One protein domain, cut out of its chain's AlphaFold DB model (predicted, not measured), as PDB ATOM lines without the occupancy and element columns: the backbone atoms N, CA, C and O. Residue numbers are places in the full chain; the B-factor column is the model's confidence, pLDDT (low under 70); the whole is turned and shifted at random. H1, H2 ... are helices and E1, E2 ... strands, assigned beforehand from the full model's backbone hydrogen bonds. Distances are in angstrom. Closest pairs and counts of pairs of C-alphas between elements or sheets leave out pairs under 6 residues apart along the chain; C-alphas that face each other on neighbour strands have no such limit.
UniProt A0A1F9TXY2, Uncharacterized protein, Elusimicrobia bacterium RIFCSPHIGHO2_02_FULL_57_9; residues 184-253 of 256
ATOM      1  N   LEU A 184      11.634  11.868 -38.027       78.12
ATOM      2  CA  LEU A 184      10.590  11.770 -39.043       78.12
ATOM      3  C   LEU A 184      10.656  10.404 -39.701       78.12
ATOM      4  O   LEU A 184      11.695  10.023 -40.217       78.12
ATOM      5  N   HIS A 185       9.519   9.728 -39.760       79.69
ATOM      6  CA  HIS A 185       9.321   8.610 -40.663       79.69
ATOM      7  C   HIS A 185       8.171   8.977 -41.595       79.69
ATOM      8  O   HIS A 185       7.066   9.253 -41.132       79.69
ATOM      9  N   ALA A 186       8.448   9.046 -42.890       73.88
ATOM     10  CA  ALA A 186       7.460   9.360 -43.905       73.88
ATOM     11  C   ALA A 186       7.640   8.425 -45.093       73.88
ATOM     12  O   ALA A 186       8.687   8.419 -45.736       73.88
ATOM     13  N   ASP A 187       6.602   7.673 -45.420       77.69
ATOM     14  CA  ASP A 187       6.514   6.897 -46.643       77.69
ATOM     15  C   ASP A 187       5.295   7.340 -47.456       77.69
ATOM     16  O   ASP A 187       4.252   7.725 -46.932       77.69
ATOM     17  N   GLY A 188       5.442   7.355 -48.775       74.69
ATOM     18  CA  GLY A 188       4.387   7.836 -49.650       74.69
ATOM     19  C   GLY A 188       4.653   7.535 -51.110       74.69
ATOM     20  O   GLY A 188       5.706   7.019 -51.486       74.69
ATOM     21  N   ALA A 189       3.679   7.863 -51.951       70.50
ATOM     22  CA  ALA A 189       3.822   7.785 -53.394       70.50
ATOM     23  C   ALA A 189       3.495   9.136 -54.035       70.50
ATOM     24  O   ALA A 189       2.476   9.748 -53.719       70.50
ATOM     25  N   ILE A 190       4.351   9.582 -54.954       71.62
ATOM     26  CA  ILE A 190       4.139  10.763 -55.789       71.62
ATOM     27  C   ILE A 190       4.020  10.281 -57.236       71.62
ATOM     28  O   ILE A 190       5.012  10.011 -57.914       71.62
ATOM     29  N   GLY A 191       2.778  10.122 -57.699       78.06
ATOM     30  CA  GLY A 191       2.486   9.541 -59.008       78.06
ATOM     31  C   GLY A 191       3.000   8.095 -59.107       78.06
ATOM     32  O   GLY A 191       2.597   7.262 -58.288       78.06
ATOM     33  N   PRO A 192       3.871   7.776 -60.082       80.00
ATOM     34  CA  PRO A 192       4.445   6.445 -60.221       80.00
ATOM     35  C   PRO A 192       5.667   6.220 -59.324       80.00
ATOM     36  O   PRO A 192       6.271   5.161 -59.400       80.00
ATOM     37  N   TRP A 193       6.065   7.181 -58.489       74.75
ATOM     38  CA  TRP A 193       7.232   7.049 -57.619       74.75
ATOM     39  C   TRP A 193       6.811   6.742 -56.189       74.75
ATOM     40  O   TRP A 193       5.903   7.376 -55.662       74.75
ATOM     41  N   LYS A 194       7.489   5.800 -55.539       81.25
ATOM     42  CA  LYS A 194       7.438   5.552 -54.101       81.25
ATOM     43  C   LYS A 194       8.626   6.240 -53.444       81.25
ATOM     44  O   LYS A 194       9.759   6.044 -53.874       81.25
ATOM     45  N   MET A 195       8.361   7.002 -52.394       78.31
ATOM     46  CA  MET A 195       9.361   7.698 -51.599       78.31
ATOM     47  C   MET A 195       9.281   7.238 -50.148       78.31
ATOM     48  O   MET A 195       8.192   7.048 -49.610       78.31
ATOM     49  N   GLY A 196      10.435   7.059 -49.524       80.50
ATOM     50  CA  GLY A 196      10.574   6.822 -48.095       80.50
ATOM     51  C   GLY A 196      11.641   7.746 -47.535       80.50
ATOM     52  O   GLY A 196      12.715   7.877 -48.115       80.50
ATOM     53  N   VAL A 197      11.353   8.392 -46.418       82.62
ATOM     54  CA  VAL A 197      12.286   9.231 -45.674       82.62
ATOM     55  C   VAL A 197      12.230   8.792 -44.224       82.62
ATOM     56  O   VAL A 197      11.162   8.753 -43.619       82.62
ATOM     57  N   ASP A 198      13.384   8.463 -43.668       83.69
ATOM     58  CA  ASP A 198      13.535   8.119 -42.259       83.69
ATOM     59  C   ASP A 198      14.666   8.968 -41.687       83.69
ATOM     60  O   ASP A 198      15.786   8.931 -42.188       83.69
ATOM     61  N   LEU A 199      14.368   9.768 -40.674       81.81
ATOM     62  CA  LEU A 199      15.285  10.653 -39.978       81.81
ATOM     63  C   LEU A 199      15.175  10.349 -38.486       81.81
ATOM     64  O   LEU A 199      14.110  10.487 -37.883       81.81
ATOM     65  N   ARG A 200      16.290   9.981 -37.858       82.44
ATOM     66  CA  ARG A 200      16.374   9.884 -36.398       82.44
ATOM     67  C   ARG A 200      16.210  11.259 -35.763       82.44
ATOM     68  O   ARG A 200      16.589  12.273 -36.344       82.44
ATOM     69  N   SER A 201      15.717  11.280 -34.525       83.44
ATOM     70  CA  SER A 201      15.650  12.524 -33.763       83.44
ATOM     71  C   SER A 201      17.041  13.121 -33.549       83.44
ATOM     72  O   SER A 201      18.002  12.425 -33.200       83.44
ATOM     73  N   GLY A 202      17.151  14.435 -33.721       73.62
ATOM     74  CA  GLY A 202      18.385  15.178 -33.455       73.62
ATOM     75  C   GLY A 202      18.883  15.026 -32.012       73.62
ATOM     76  O   GLY A 202      20.092  14.993 -31.790       73.62
ATOM     77  N   LEU A 203      17.985  14.839 -31.036       73.69
ATOM     78  CA  LEU A 203      18.340  14.475 -29.660       73.69
ATOM     79  C   LEU A 203      19.109  13.150 -29.586       73.69
ATOM     80  O   LEU A 203      20.154  13.096 -28.934       73.69
ATOM     81  N   ALA A 204      18.628  12.104 -30.266       77.50
ATOM     82  CA  ALA A 204      19.287  10.801 -30.287       77.50
ATOM     83  C   ALA A 204      20.652  10.876 -30.986       77.50
ATOM     84  O   ALA A 204      21.631  10.319 -30.492       77.50
ATOM     85  N   VAL A 205      20.740  11.628 -32.088       80.62
ATOM     86  CA  VAL A 205      22.007  11.870 -32.796       80.62
ATOM     87  C   VAL A 205      22.991  12.627 -31.905       80.62
ATOM     88  O   VAL A 205      24.137  12.215 -31.761       80.62
ATOM     89  N   ARG A 206      22.548  13.696 -31.232       79.88
ATOM     90  CA  ARG A 206      23.391  14.485 -30.325       79.88
ATOM     91  C   ARG A 206      23.905  13.655 -29.151       79.88
ATOM     92  O   ARG A 206      25.063  13.807 -28.768       79.88
ATOM     93  N   GLN A 207      23.064  12.802 -28.570       81.31
ATOM     94  CA  GLN A 207      23.482  11.879 -27.514       81.31
ATOM     95  C   GLN A 207      24.500  10.861 -28.032       81.31
ATOM     96  O   GLN A 207      25.489  10.603 -27.355       81.31
ATOM     97  N   ALA A 208      24.302  10.328 -29.239       82.31
ATOM     98  CA  ALA A 208      25.247   9.399 -29.842       82.31
ATOM     99  C   ALA A 208      26.610  10.049 -30.118       82.31
ATOM    100  O   ALA A 208      27.628   9.474 -29.749       82.31
ATOM    101  N   VAL A 209      26.635  11.281 -30.644       85.06
ATOM    102  CA  VAL A 209      27.874  12.058 -30.825       85.06
ATOM    103  C   VAL A 209      28.580  12.280 -29.489       85.06
ATOM    104  O   VAL A 209      29.768  11.999 -29.371       85.06
ATOM    105  N   LYS A 210      27.852  12.742 -28.464       84.56
ATOM    106  CA  LYS A 210      28.426  12.992 -27.132       84.56
ATOM    107  C   LYS A 210      28.997  11.735 -26.480       84.56
ATOM    108  O   LYS A 210      30.014  11.818 -25.806       84.56
ATOM    109  N   ASN A 211      28.336  10.599 -26.675       84.44
ATOM    110  CA  ASN A 211      28.704   9.339 -26.039       84.44
ATOM    111  C   ASN A 211      29.643   8.488 -26.910       84.44
ATOM    112  O   ASN A 211      29.904   7.342 -26.557       84.44
ATOM    113  N   GLY A 212      30.092   8.998 -28.065       81.00
ATOM    114  CA  GLY A 212      30.895   8.236 -29.028       81.00
ATOM    115  C   GLY A 212      30.197   6.979 -29.560       81.00
ATOM    116  O   GLY A 212      30.861   6.053 -30.016       81.00
ATOM    117  N   LYS A 213      28.864   6.913 -29.474       82.69
ATOM    118  CA  LYS A 213      28.073   5.736 -29.840       82.69
ATOM    119  C   LYS A 213      27.818   5.725 -31.341       82.69
ATOM    120  O   LYS A 213      27.404   6.733 -31.913       82.69
ATOM    121  N   GLU A 214      28.000   4.570 -31.963       83.81
ATOM    122  CA  GLU A 214      27.676   4.388 -33.375       83.81
ATOM    123  C   GLU A 214      26.157   4.291 -33.586       83.81
ATOM    124  O   GLU A 214      25.434   3.638 -32.825       83.81
ATOM    125  N   LEU A 215      25.663   4.961 -34.629       81.38
ATOM    126  CA  LEU A 215      24.291   4.853 -35.113       81.38
ATOM    127  C   LEU A 215      24.324   4.430 -36.573       81.38
ATOM    128  O   LEU A 215      24.644   5.239 -37.437       81.38
ATOM    129  N   SER A 216      23.892   3.204 -36.847       77.19
ATOM    130  CA  SER A 216      23.823   2.686 -38.215       77.19
ATOM    131  C   SER A 216      22.888   3.505 -39.114       77.19
ATOM    132  O   SER A 216      23.163   3.780 -40.271       77.19
ATOM    133  N   ARG A 217      21.754   3.983 -38.600       78.62
ATOM    134  CA  ARG A 217      20.825   4.794 -39.400       78.62
ATOM    135  C   ARG A 217      20.483   6.080 -38.682       78.62
ATOM    136  O   ARG A 217      19.718   6.049 -37.720       78.62
ATOM    137  N   VAL A 218      21.027   7.189 -39.177       83.56
ATOM    138  CA  VAL A 218      20.658   8.559 -38.799       83.56
ATOM    139  C   VAL A 218      19.659   9.140 -39.786       83.56
ATOM    140  O   VAL A 218      18.668   9.735 -39.374       83.56
ATOM    141  N   ALA A 219      19.905   8.941 -41.075       82.69
ATOM    142  CA  ALA A 219      19.003   9.348 -42.133       82.69
ATOM    143  C   ALA A 219      18.960   8.263 -43.207       82.69
ATOM    144  O   ALA A 219      19.979   7.638 -43.507       82.69
ATOM    145  N   SER A 220      17.803   8.042 -43.809       83.56
ATOM    146  CA  SER A 220      17.690   7.259 -45.028       83.56
ATOM    147  C   SER A 220      16.642   7.832 -45.958       83.56
ATOM    148  O   SER A 220      15.608   8.333 -45.521       83.56
ATOM    149  N   PHE A 221      16.933   7.733 -47.244       82.44
ATOM    150  CA  PHE A 221      16.060   8.126 -48.327       82.44
ATOM    151  C   PHE A 221      15.895   6.934 -49.261       82.44
ATOM    152  O   PHE A 221      16.883   6.327 -49.662       82.44
ATOM    153  N   GLU A 222      14.661   6.595 -49.604       83.31
ATOM    154  CA  GLU A 222      14.317   5.561 -50.573       83.31
ATOM    155  C   GLU A 222      13.486   6.186 -51.690       83.31
ATOM    156  O   GLU A 222      12.519   6.896 -51.424       83.31
ATOM    157  N   LEU A 223      13.837   5.892 -52.939       81.94
ATOM    158  CA  LEU A 223      13.088   6.280 -54.128       81.94
ATOM    159  C   LEU A 223      12.985   5.079 -55.068       81.94
ATOM    160  O   LEU A 223      13.995   4.534 -55.503       81.94
ATOM    161  N   GLY A 224      11.770   4.663 -55.402       82.81
ATOM    162  CA  GLY A 224      11.517   3.553 -56.323       82.81
ATOM    163  C   GLY A 224      10.285   3.796 -57.180       82.81
ATOM    164  O   GLY A 224       9.572   4.771 -56.973       82.81
ATOM    165  N   TYR A 225      10.019   2.912 -58.138       82.38
ATOM    166  CA  TYR A 225       8.785   2.964 -58.924       82.38
ATOM    167  C   TYR A 225       7.665   2.198 -58.208       82.38
ATOM    168  O   TYR A 225       7.896   1.160 -57.585       82.38
ATOM    169  N   LYS A 226       6.439   2.708 -58.294       69.25
ATOM    170  CA  LYS A 226       5.225   2.068 -57.801       69.25
ATOM    171  C   LYS A 226       5.082   0.748 -58.563       69.25
ATOM    172  O   LYS A 226       5.098   0.742 -59.787       69.25
ATOM    173  N   ASP A 227       5.059  -0.351 -57.814       73.88
ATOM    174  CA  ASP A 227       5.001  -1.736 -58.308       73.88
ATOM    175  C   ASP A 227       6.291  -2.318 -58.910       73.88
ATOM    176  O   ASP A 227       6.294  -3.480 -59.314       73.88
ATOM    177  N   HIS A 228       7.414  -1.590 -58.866       75.75
ATOM    178  CA  HIS A 228       8.721  -2.150 -59.216       75.75
ATOM    179  C   HIS A 228       9.487  -2.583 -57.951       75.75
ATOM    180  O   HIS A 228       9.555  -1.823 -56.982       75.75
ATOM    181  N   PRO A 229      10.108  -3.778 -57.925       73.31
ATOM    182  CA  PRO A 229      10.836  -4.269 -56.750       73.31
ATOM    183  C   PRO A 229      12.146  -3.515 -56.477       73.31
ATOM    184  O   PRO A 229      12.714  -3.675 -55.399       73.31
ATOM    185  N   LEU A 230      12.622  -2.699 -57.424       75.94
ATOM    186  CA  LEU A 230      13.848  -1.906 -57.296       75.94
ATOM    187  C   LEU A 230      13.559  -0.511 -56.734       75.94
ATOM    188  O   LEU A 230      12.752   0.238 -57.288       75.94
ATOM    189  N   ALA A 231      14.294  -0.141 -55.688       78.50
ATOM    190  CA  ALA A 231      14.367   1.218 -55.169       78.50
ATOM    191  C   ALA A 231      15.829   1.632 -54.971       78.50
ATOM    192  O   ALA A 231      16.631   0.866 -54.440       78.50
ATOM    193  N   ALA A 232      16.177   2.852 -55.363       80.81
ATOM    194  CA  ALA A 232      17.417   3.484 -54.946       80.81
ATOM    195  C   ALA A 232      17.279   3.906 -53.481       80.81
ATOM    196  O   ALA A 232      16.313   4.574 -53.111       80.81
ATOM    197  N   ALA A 233      18.230   3.511 -52.644       81.31
ATOM    198  CA  ALA A 233      18.276   3.896 -51.246       81.31
ATOM    199  C   ALA A 233      19.621   4.545 -50.921       81.31
ATOM    200  O   ALA A 233      20.673   4.021 -51.280       81.31
ATOM    201  N   ALA A 234      19.574   5.665 -50.211       81.56
ATOM    202  CA  ALA A 234      20.727   6.293 -49.590       81.56
ATOM    203  C   ALA A 234      20.557   6.225 -48.071       81.56
ATOM    204  O   ALA A 234      19.481   6.528 -47.555       81.56
ATOM    205  N   GLN A 235      21.600   5.814 -47.357       84.12
ATOM    206  CA  GLN A 235      21.629   5.771 -45.899       84.12
ATOM    207  C   GLN A 235      22.871   6.484 -45.370       84.12
ATOM    208  O   GLN A 235      23.995   6.275 -45.834       84.12
ATOM    209  N   TRP A 236      22.651   7.287 -44.338       85.12
ATOM    210  CA  TRP A 236      23.679   7.953 -43.557       85.12
ATOM    211  C   TRP A 236      23.628   7.449 -42.120       85.12
ATOM    212  O   TRP A 236      22.552   7.358 -41.520       85.12
ATOM    213  N   GLY A 237      24.801   7.151 -41.579       86.25
ATOM    214  CA  GLY A 237      25.021   6.747 -40.200       86.25
ATOM    215  C   GLY A 237      25.958   7.707 -39.472       86.25
ATOM    216  O   GLY A 237      26.412   8.722 -40.010       86.25
ATOM    217  N   LEU A 238      26.240   7.375 -38.221       85.69
ATOM    218  CA  LEU A 238      27.182   8.060 -37.350       85.69
ATOM    219  C   LEU A 238      28.172   7.026 -36.818       85.69
ATOM    220  O   LEU A 238      27.756   6.059 -36.185       85.69
ATOM    221  N   ALA A 239      29.466   7.251 -37.015       81.56
ATOM    222  CA  ALA A 239      30.524   6.433 -36.433       81.56
ATOM    223  C   ALA A 239      31.567   7.348 -35.797       81.56
ATOM    224  O   ALA A 239      31.966   8.343 -36.401       81.56
ATOM    225  N   GLN A 240      31.980   7.039 -34.565       79.94
ATOM    226  CA  GLN A 240      33.005   7.805 -33.842       79.94
ATOM    227  C   GLN A 240      32.715   9.322 -33.772       79.94
ATOM    228  O   GLN A 240      33.615  10.147 -33.869       79.94
ATOM    229  N   GLY A 241      31.439   9.709 -33.647       67.75
ATOM    230  CA  GLY A 241      31.027  11.119 -33.602       67.75
ATOM    231  C   GLY A 241      31.030  11.848 -34.953       67.75
ATOM    232  O   GLY A 241      30.623  13.008 -35.010       67.75
ATOM    233  N   HIS A 242      31.403  11.174 -36.041       77.25
ATOM    234  CA  HIS A 242      31.378  11.713 -37.396       77.25
ATOM    235  C   HIS A 242      30.240  11.104 -38.217       77.25
ATOM    236  O   HIS A 242      29.924   9.917 -38.111       77.25
ATOM    237  N   PHE A 243      29.615  11.928 -39.062       76.75
ATOM    238  CA  PHE A 243      28.652  11.439 -40.043       76.75
ATOM    239  C   PHE A 243      29.377  10.631 -41.113       76.75
ATOM    240  O   PHE A 243      30.324  11.115 -41.733       76.75
ATOM    241  N   ARG A 244      28.897   9.415 -41.360       76.75
ATOM    242  CA  ARG A 244      29.390   8.550 -42.427       76.75
ATOM    243  C   ARG A 244      28.248   8.275 -43.397       76.75
ATOM    244  O   ARG A 244      27.159   7.879 -42.987       76.75
ATOM    245  N   SER A 245      28.481   8.473 -44.693       66.31
ATOM    246  CA  SER A 245      27.608   7.865 -45.701       66.31
ATOM    247  C   SER A 245      27.834   6.357 -45.632       66.31
ATOM    248  O   SER A 245      28.950   5.891 -45.860       66.31
ATOM    249  N   GLU A 246      26.816   5.611 -45.208       61.03
ATOM    250  CA  GLU A 246      26.956   4.174 -44.973       61.03
ATOM    251  C   GLU A 246      26.673   3.355 -46.224       61.03
ATOM    252  O   GLU A 246      27.326   2.340 -46.445       61.03
ATOM    253  N   SER A 247      25.717   3.772 -47.055       63.62
ATOM    254  CA  SER A 247      25.452   3.087 -48.321       63.62
ATOM    255  C   SER A 247      24.626   3.936 -49.279       63.62
ATOM    256  O   SER A 247      23.695   4.637 -48.882       63.62
ATOM    257  N   VAL A 248      24.950   3.822 -50.565       63.59
ATOM    258  CA  VAL A 248      24.051   4.130 -51.678       63.59
ATOM    259  C   VAL A 248      23.887   2.819 -52.435       63.59
ATOM    260  O   VAL A 248      24.880   2.230 -52.855       63.59
ATOM    261  N   GLY A 249      22.662   2.313 -52.550       65.50
ATOM    262  CA  GLY A 249      22.432   0.985 -53.113       65.50
ATOM    263  C   GLY A 249      21.050   0.810 -53.721       65.50
ATOM    264  O   GLY A 249      20.111   1.543 -53.416       65.50
ATOM    265  N   LEU A 250      20.928  -0.191 -54.589       65.19
ATOM    266  CA  LEU A 250      19.648  -0.647 -55.115       65.19
ATOM    267  C   LEU A 250      19.076  -1.695 -54.157       65.19
ATOM    268  O   LEU A 250      19.641  -2.775 -53.992       65.19
ATOM    269  N   LYS A 251      17.957  -1.379 -53.510       64.50
ATOM    270  CA  LYS A 251      17.182  -2.337 -52.722       64.50
ATOM    271  C   LYS A 251      16.233  -3.079 -53.650       64.50
ATOM    272  O   LYS A 251      15.372  -2.459 -54.267       64.50
ATOM    273  N   TYR A 252      16.376  -4.399 -53.709       53.75
ATOM    274  CA  TYR A 252      15.414  -5.289 -54.348       53.75
ATOM    275  C   TYR A 252      14.495  -5.877 -53.271       53.75
ATOM    276  O   TYR A 252      14.948  -6.629 -52.409       53.75
ATOM    277  N   ARG A 253      13.209  -5.508 -53.269       58.38
ATOM    278  CA  ARG A 253      12.213  -6.116 -52.374       58.38
ATOM    279  C   ARG A 253      11.637  -7.361 -53.051       58.38
ATOM    280  O   ARG A 253      10.841  -7.243 -53.978       58.38
TER     281      ARG A 253
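AT A GLANCE: This is residues 184 to 253 of the 256 residues of an uncharacterized protein of Elusimicrobia bacterium RIFCSPHIGHO2_02_FULL_57_9 (UniProt A0A1F9TXY2). A single long, twisted sheet of five antiparallel strands makes nearly the whole of this domain, and one short helix, H1, caps one end of it, where E2 ends, E3 begins and E4 ends. The strands lie side by side in chain order, E1 E2 E3 E4 E5, with H1 between E2 and E3 along the chain. The printed part has 70 residues with one named helix and five named strands, and its class is mostly strand. The whole is loose, with a radius of gyration of the C-alphas of 13.8 A, and its outline is a rod of 42 by 20 by 14 A.

IN THESE COORDINATES: E3 is residues 215 to 225, 28.5 A from first to last C-alpha, and bends by 63 degrees at residue 218. E4, residues 230 to 239, is 28.0 A long, and E5, residues 242 to 252, is 28.8 A long, ending with C-alpha 252 at (15.414, -5.289, -54.348). E2 is residues 193 to 199, 19.7 A long. E1 is residues 184 to 190, 18.0 A long, beginning with C-alpha 184 at (10.590, 11.770, -39.043). H1 is residues 202 to 210, 12.1 A long, with C-alpha 202 at (18.385, 15.178, -33.455).

HOW THE PARTS SIT: E3, an inner strand, is antiparallel to E2 at 170 degrees, with N 196 and O 222 at 2.8 A, within hydrogen-bond range. E3 and E4 form a hairpin at 166 degrees, with N 221 and O 234 at 2.8 A. E4 and E5 form a hairpin at 161 degrees, with N 233 and O 249 at 2.8 A. E3, E4 and E5 make a meander, each strand the antiparallel neighbour of the one before. E1 and E2 form a hairpin at 173 degrees, with N 186 and O 197 at 2.8 A. The edge strands E1 and E5 are apart. H1 is on the sheet at a height of 9.4 A. It lies over E4 and runs along the strands, at 16 degrees to E4 on the local plane. The closest C-alphas of H1 and E3 are those of Val 205 and Val 218, 7.0 A apart; those of H1 and E4 are Val 209 and Leu 238, at 7.7 A. In H1 every O i to N i+4 pair is within hydrogen-bond range.

THE WHOLE: The two C-alphas farthest apart are those of Gly 191 and Asn 211, 42.1 A. The printed part has no cut, and its five links are tight. The mean pLDDT of the printed part is 77.4; residues 226, 241 and 245 to 253 are under 70.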